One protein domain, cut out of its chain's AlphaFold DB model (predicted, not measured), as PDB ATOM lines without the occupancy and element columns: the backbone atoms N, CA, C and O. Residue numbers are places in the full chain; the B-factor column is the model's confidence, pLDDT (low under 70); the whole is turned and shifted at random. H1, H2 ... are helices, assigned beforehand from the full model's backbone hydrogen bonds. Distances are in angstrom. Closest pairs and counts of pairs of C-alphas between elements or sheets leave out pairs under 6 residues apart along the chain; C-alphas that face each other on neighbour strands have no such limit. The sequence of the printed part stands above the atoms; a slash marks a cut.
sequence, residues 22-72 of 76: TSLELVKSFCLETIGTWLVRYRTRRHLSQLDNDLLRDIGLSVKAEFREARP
ATOM      1  N   THR A  22     276.165 240.331 359.951       64.94
ATOM      2  CA  THR A  22     276.723 241.018 358.783       64.94
ATOM      3  C   THR A  22     276.498 240.265 357.471       64.94
ATOM      4  O   THR A  22     276.193 240.885 356.461       64.94
ATOM      5  N   SER A  23     276.601 238.936 357.464       65.75
ATOM      6  CA  SER A  23     276.402 238.117 356.263       65.75
ATOM      7  C   SER A  23     274.945 238.144 355.804       65.75
ATOM      8  O   SER A  23     274.669 238.205 354.610       65.75
ATOM      9  N   LEU A  24     274.015 238.141 356.759       70.88
ATOM     10  CA  LEU A  24     272.577 238.196 356.498       70.88
ATOM     11  C   LEU A  24     272.156 239.567 355.954       70.88
ATOM     12  O   LEU A  24     271.404 239.630 354.982       70.88
ATOM     13  N   GLU A  25     272.693 240.652 356.517       76.94
ATOM     14  CA  GLU A  25     272.435 242.010 356.022       76.94
ATOM     15  C   GLU A  25     273.010 242.244 354.615       76.94
ATOM     16  O   GLU A  25     272.360 242.886 353.792       76.94
ATOM     17  N   LEU A  26     274.174 241.667 354.291       77.12
ATOM     18  CA  LEU A  26     274.753 241.738 352.942       77.12
ATOM     19  C   LEU A  26     273.929 240.971 351.902       77.12
ATOM     20  O   LEU A  26     273.709 241.458 350.796       77.12
ATOM     21  N   VAL A  27     273.445 239.773 352.243       81.31
ATOM     22  CA  VAL A  27     272.559 239.017 351.343       81.31
ATOM     23  C   VAL A  27     271.251 239.774 351.141       81.31
ATOM     24  O   VAL A  27     270.762 239.879 350.020       81.31
ATOM     25  N   LYS A  28     270.701 240.357 352.208       86.00
ATOM     26  CA  LYS A  28     269.472 241.144 352.146       86.00
ATOM     27  C   LYS A  28     269.623 242.375 351.253       86.00
ATOM     28  O   LYS A  28     268.753 242.597 350.412       86.00
ATOM     29  N   SER A  29     270.702 243.148 351.391       78.81
ATOM     30  CA  SER A  29     270.945 244.316 350.534       78.81
ATOM     31  C   SER A  29     271.117 243.912 349.068       78.81
ATOM     32  O   SER A  29     270.455 244.482 348.202       78.81
ATOM     33  N   PHE A  30     271.893 242.860 348.801       83.38
ATOM     34  CA  PHE A  30     272.086 242.320 347.457       83.38
ATOM     35  C   PHE A  30     270.772 241.833 346.822       83.38
ATOM     36  O   PHE A  30     270.480 242.123 345.658       83.38
ATOM     37  N   CYS A  31     269.934 241.128 347.588       84.56
ATOM     38  CA  CYS A  31     268.617 240.692 347.130       84.56
ATOM     39  C   CYS A  31     267.696 241.880 346.829       84.56
ATOM     40  O   CYS A  31     267.031 241.877 345.795       84.56
ATOM     41  N   LEU A  32     267.661 242.898 347.696       88.06
ATOM     42  CA  LEU A  32     266.834 244.092 347.492       88.06
ATOM     43  C   LEU A  32     267.251 244.868 346.237       88.06
ATOM     44  O   LEU A  32     266.386 245.267 345.459       88.06
ATOM     45  N   GLU A  33     268.551 245.035 346.005       85.69
ATOM     46  CA  GLU A  33     269.083 245.703 344.813       85.69
ATOM     47  C   GLU A  33     268.757 244.926 343.529       85.69
ATOM     48  O   GLU A  33     268.286 245.498 342.538       85.69
ATOM     49  N   THR A  34     268.919 243.601 343.568       84.19
ATOM     50  CA  THR A  34     268.603 242.711 342.444       84.19
ATOM     51  C   THR A  34     267.112 242.760 342.102       84.19
ATOM     52  O   THR A  34     266.739 242.984 340.949       84.19
ATOM     53  N   ILE A  35     266.243 242.625 343.111       86.44
ATOM     54  CA  ILE A  35     264.784 242.686 342.945       86.44
ATOM     55  C   ILE A  35     264.354 244.075 342.458       86.44
ATOM     56  O   ILE A  35     263.520 244.176 341.557       86.44
ATOM     57  N   GLY A  36     264.939 245.144 343.006       87.75
ATOM     58  CA  GLY A  36     264.691 246.518 342.567       87.75
ATOM     59  C   GLY A  36     265.024 246.711 341.088       87.75
ATOM     60  O   GLY A  36     264.196 247.213 340.324       87.75
ATOM     61  N   THR A  37     266.186 246.220 340.655       86.38
ATOM     62  CA  THR A  37     266.616 246.257 339.251       86.38
ATOM     63  C   THR A  37     265.656 245.486 338.346       86.38
ATOM     64  O   THR A  37     265.244 245.990 337.296       86.38
ATOM     65  N   TRP A  38     265.247 244.279 338.748       82.50
ATOM     66  CA  TRP A  38     264.286 243.474 337.989       82.50
ATOM     67  C   TRP A  38     262.929 244.160 337.861       82.50
ATOM     68  O   TRP A  38     262.321 244.130 336.791       82.50
ATOM     69  N   LEU A  39     262.467 244.819 338.921       84.69
ATOM     70  CA  LEU A  39     261.190 245.519 338.945       84.69
ATOM     71  C   LEU A  39     261.198 246.767 338.053       84.69
ATOM     72  O   LEU A  39     260.231 247.001 337.327       84.69
ATOM     73  N   VAL A  40     262.298 247.529 338.045       85.00
ATOM     74  CA  VAL A  40     262.499 248.639 337.100       85.00
ATOM     75  C   VAL A  40     262.472 248.115 335.667       85.00
ATOM     76  O   VAL A  40     261.670 248.586 334.865       85.00
ATOM     77  N   ARG A  41     263.254 247.076 335.354       84.31
ATOM     78  CA  ARG A  41     263.295 246.474 334.011       84.31
ATOM     79  C   ARG A  41     261.938 245.934 333.565       84.31
ATOM     80  O   ARG A  41     261.553 246.139 332.416       84.31
ATOM     81  N   TYR A  42     261.199 245.275 334.457       81.25
ATOM     82  CA  TYR A  42     259.851 244.781 334.177       81.25
ATOM     83  C   TYR A  42     258.893 245.929 333.840       81.25
ATOM     84  O   TYR A  42     258.181 245.858 332.840       81.25
ATOM     85  N   ARG A  43     258.905 247.009 334.635       81.56
ATOM     86  CA  ARG A  43     258.082 248.200 334.374       81.56
ATOM     87  C   ARG A  43     258.453 248.864 333.056       81.56
ATOM     88  O   ARG A  43     257.550 249.169 332.289       81.56
ATOM     89  N   THR A  44     259.743 249.024 332.767       78.94
ATOM     90  CA  THR A  44     260.218 249.595 331.502       78.94
ATOM     91  C   THR A  44     259.761 248.754 330.315       78.94
ATOM     92  O   THR A  44     259.159 249.294 329.397       78.94
ATOM     93  N   ARG A  45     259.947 247.428 330.351       76.81
ATOM     94  CA  ARG A  45     259.485 246.529 329.278       76.81
ATOM     95  C   ARG A  45     257.970 246.572 329.102       76.81
ATOM     96  O   ARG A  45     257.497 246.608 327.975       76.81
ATOM     97  N   ARG A  46     257.211 246.605 330.201       79.12
ATOM     98  CA  ARG A  46     255.749 246.721 330.152       79.12
ATOM     99  C   ARG A  46     255.310 248.059 329.561       79.12
ATOM    100  O   ARG A  46     254.406 248.075 328.737       79.12
ATOM    101  N   HIS A  47     255.954 249.153 329.955       76.31
ATOM    102  CA  HIS A  47     255.671 250.482 329.427       76.31
ATOM    103  C   HIS A  47     255.995 250.580 327.931       76.31
ATOM    104  O   HIS A  47     255.163 251.055 327.171       76.31
ATOM    105  N   LEU A  48     257.143 250.046 327.501       67.56
ATOM    106  CA  LEU A  48     257.512 249.967 326.087       67.56
ATOM    107  C   LEU A  48     256.535 249.095 325.287       67.56
ATOM    108  O   LEU A  48     256.095 249.518 324.232       67.56
ATOM    109  N   SER A  49     256.101 247.950 325.826       68.50
ATOM    110  CA  SER A  49     255.105 247.088 325.162       68.50
ATOM    111  C   SER A  49     253.699 247.696 325.077       68.50
ATOM    112  O   SER A  49     252.849 247.183 324.358       68.50
ATOM    113  N   GLN A  50     253.432 248.734 325.875       71.69
ATOM    114  CA  GLN A  50     252.184 249.499 325.857       71.69
ATOM    115  C   GLN A  50     252.285 250.753 324.982       71.69
ATOM    116  O   GLN A  50     251.254 251.356 324.695       71.69
ATOM    117  N   LEU A  51     253.496 251.156 324.576       64.94
ATOM    118  CA  LEU A  51     253.676 252.167 323.545       64.94
ATOM    119  C   LEU A  51     253.251 251.543 322.214       64.94
ATOM    120  O   LEU A  51     253.756 250.490 321.829       64.94
ATOM    121  N   ASP A  52     252.309 252.184 321.528       60.94
ATOM    122  CA  ASP A  52     251.832 251.721 320.228       60.94
ATOM    123  C   ASP A  52     252.998 251.574 319.239       60.94
ATOM    124  O   ASP A  52     253.924 252.393 319.220       60.94
ATOM    125  N   ASN A  53     252.951 250.541 318.393       59.97
ATOM    126  CA  ASN A  53     254.009 250.244 317.414       59.97
ATOM    127  C   ASN A  53     254.319 251.440 316.492       59.97
ATOM    128  O   ASN A  53     255.442 251.575 316.001       59.97
ATOM    129  N   ASP A  54     253.339 252.318 316.281       57.62
ATOM    130  CA  ASP A  54     253.480 253.524 315.467       57.62
ATOM    131  C   ASP A  54     254.335 254.601 316.159       57.62
ATOM    132  O   ASP A  54     255.151 255.247 315.506       57.62
ATOM    133  N   LEU A  55     254.268 254.710 317.491       60.66
ATOM    134  CA  LEU A  55     255.114 255.606 318.289       60.66
ATOM    135  C   LEU A  55     256.568 255.125 318.345       60.66
ATOM    136  O   LEU A  55     257.481 255.942 318.286       60.66
ATOM    137  N   LEU A  56     256.805 253.809 318.405       62.22
ATOM    138  CA  LEU A  56     258.158 253.227 318.339       62.22
ATOM    139  C   LEU A  56     258.856 253.529 317.001       62.22
ATOM    140  O   LEU A  56     260.077 253.711 316.949       62.22
ATOM    141  N   ARG A  57     258.069 253.637 315.927       62.00
ATOM    142  CA  ARG A  57     258.532 254.002 314.586       62.00
ATOM    143  C   ARG A  57     259.019 255.450 314.506       62.00
ATOM    144  O   ARG A  57     260.052 255.686 313.880       62.00
ATOM    145  N   ASP A  58     258.345 256.374 315.187       61.31
ATOM    146  CA  ASP A  58     258.692 257.802 315.192       61.31
ATOM    147  C   ASP A  58     259.994 258.111 315.952       61.31
ATOM    148  O   ASP A  58     260.714 259.045 315.604       61.31
ATOM    149  N   ILE A  59     260.364 257.286 316.938       64.19
ATOM    150  CA  ILE A  59     261.644 257.382 317.676       64.19
ATOM    151  C   ILE A  59     262.791 256.611 316.997       64.19
ATOM    152  O   ILE A  59     263.897 256.536 317.535       64.19
ATOM    153  N   GLY A  60     262.558 256.023 315.817       59.31
ATOM    154  CA  GLY A  60     263.574 255.284 315.061       59.31
ATOM    155  C   GLY A  60     263.956 253.923 315.661       59.31
ATOM    156  O   GLY A  60     264.886 253.271 315.176       59.31
ATOM    157  N   LEU A  61     263.232 253.450 316.681       59.69
ATOM    158  CA  LEU A  61     263.367 252.100 317.220       59.69
ATOM    159  C   LEU A  61     262.654 251.134 316.272       59.69
ATOM    160  O   LEU A  61     261.497 250.766 316.442       59.69
ATOM    161  N   SER A  62     263.365 250.717 315.223       60.06
ATOM    162  CA  SER A  62     262.942 249.590 314.394       60.06
ATOM    163  C   SER A  62     262.634 248.407 315.311       60.06
ATOM    164  O   SER A  62     263.495 248.020 316.094       60.06
ATOM    165  N   VAL A  63     261.452 247.810 315.167       58.47
ATOM    166  CA  VAL A  63     260.960 246.586 315.835       58.47
ATOM    167  C   VAL A  63     262.067 245.534 316.099       58.47
ATOM    168  O   VAL A  63     262.080 244.850 317.116       58.47
ATOM    169  N   LYS A  64     263.097 245.447 315.242       55.84
ATOM    170  CA  LYS A  64     264.307 244.624 315.450       55.84
ATOM    171  C   LYS A  64     265.107 244.909 316.737       55.84
ATOM    172  O   LYS A  64     265.704 243.976 317.278       55.84
ATOM    173  N   ALA A  65     265.192 246.156 317.193       59.84
ATOM    174  CA  ALA A  65     265.886 246.550 318.420       59.84
ATOM    175  C   ALA A  65     265.092 246.130 319.663       59.84
ATOM    176  O   ALA A  65     265.665 245.553 320.587       59.84
ATOM    177  N   GLU A  66     263.769 246.288 319.618       60.06
ATOM    178  CA  GLU A  66     262.843 245.832 320.655       60.06
ATOM    179  C   GLU A  66     262.947 244.313 320.866       60.06
ATOM    180  O   GLU A  66     263.143 243.845 321.987       60.06
ATOM    181  N   PHE A  67     262.976 243.523 319.785       58.50
ATOM    182  CA  PHE A  67     263.201 242.071 319.871       58.50
ATOM    183  C   PHE A  67     264.594 241.688 320.401       58.50
ATOM    184  O   PHE A  67     264.752 240.615 320.992       58.50
ATOM    185  N   ARG A  68     265.618 242.532 320.203       61.66
ATOM    186  CA  ARG A  68     266.964 242.319 320.767       61.66
ATOM    187  C   ARG A  68     267.010 242.607 322.265       61.66
ATOM    188  O   ARG A  68     267.691 241.870 322.973       61.66
ATOM    189  N   GLU A  69     266.296 243.626 322.738       60.28
ATOM    190  CA  GLU A  69     266.219 243.986 324.161       60.28
ATOM    191  C   GLU A  69     265.214 243.142 324.958       60.28
ATOM    192  O   GLU A  69     265.395 242.931 326.159       60.28
ATOM    193  N   ALA A  70     264.187 242.600 324.298       63.06
ATOM    194  CA  ALA A  70     263.203 241.704 324.903       63.06
ATOM    195  C   ALA A  70     263.716 240.261 325.060       63.06
ATOM    196  O   ALA A  70     263.248 239.527 325.930       63.06
ATOM    197  N   ARG A  71     264.684 239.847 324.231       64.25
ATOM    198  CA  ARG A  71     265.217 238.473 324.190       64.25
ATOM    199  C   ARG A  71     265.968 237.998 325.441       64.25
ATOM    200  O   ARG A  71     265.872 236.807 325.737       64.25
ATOM    201  N   PRO A  72     266.748 238.824 326.163       70.69
ATOM    202  CA  PRO A  72     267.408 238.369 327.370       70.69
ATOM    203  C   PRO A  72     266.364 238.090 328.454       70.69
ATOM    204  O   PRO A  72     265.461 238.919 328.667       70.69
TER     205      PRO A  72
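What this domain is: This is residues 22 to 72 of the 76 residues of an uncharacterized protein of Rhodobacteraceae bacterium (UniProt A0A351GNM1). One long, straight helix, H1, makes the length of the model; after its last residue, Gln 50, the backbone turns through the short helix H2 and folds back as a second short helix, H3, beside the last part of H1. The first part of H1, residues 22 to 44, sticks out free, so the shape is a long arm with a small, loosely made hook at one end. The printed part has 51 residues with three named helices in the order H1, H2, H3 and no named strand; the class is all helix. It is extended, with a radius of gyration of the C-alphas of 15.9 A, and spans 50 by 17 by 13 A.

Where its parts are: H1 runs from residue 22 to 50, 41.9 A from first to last C-alpha, beginning at C-alpha 22 (276.723, 241.018, 358.783) and ending at C-alpha 50 (252.184, 249.499, 325.857). H2 is residues 53 to 58, 9.2 A long. H3 is residues 63 to 70, 10.5 A long, and ends at C-alpha 70 (263.203, 241.704, 324.903).

How they stand to each other: H1 and H2 are only just apart, their closest C-alphas being 8.4 A from each other. H2 and H3 are close but not clearly touching; their closest C-alphas, those of Leu 56 and Val 63, are 7.6 A apart. Their lines are only just about perpendicular, at 70.1 degrees. H3 is close to H1 but not clearly touching it, and the closest C-alphas, those of Arg 45 and Ala 70, are 7.5 A apart. These two run opposite ways at a shallow tilt of 20 degrees. In H1, H2 and H3 every O i to N i+4 pair is within hydrogen-bond range.

The domain as a whole: The outline is a rod, and the two C-alphas farthest apart, those of Thr 22 and Asp 54, are 50.7 A from each other. The printed part has no cut, and the links H1 to H2 and H2 to H3 are tight. The mean pLDDT of the printed part is 71.6; residues 22 to 23, 48 to 49 and 51 to 71 are under 70.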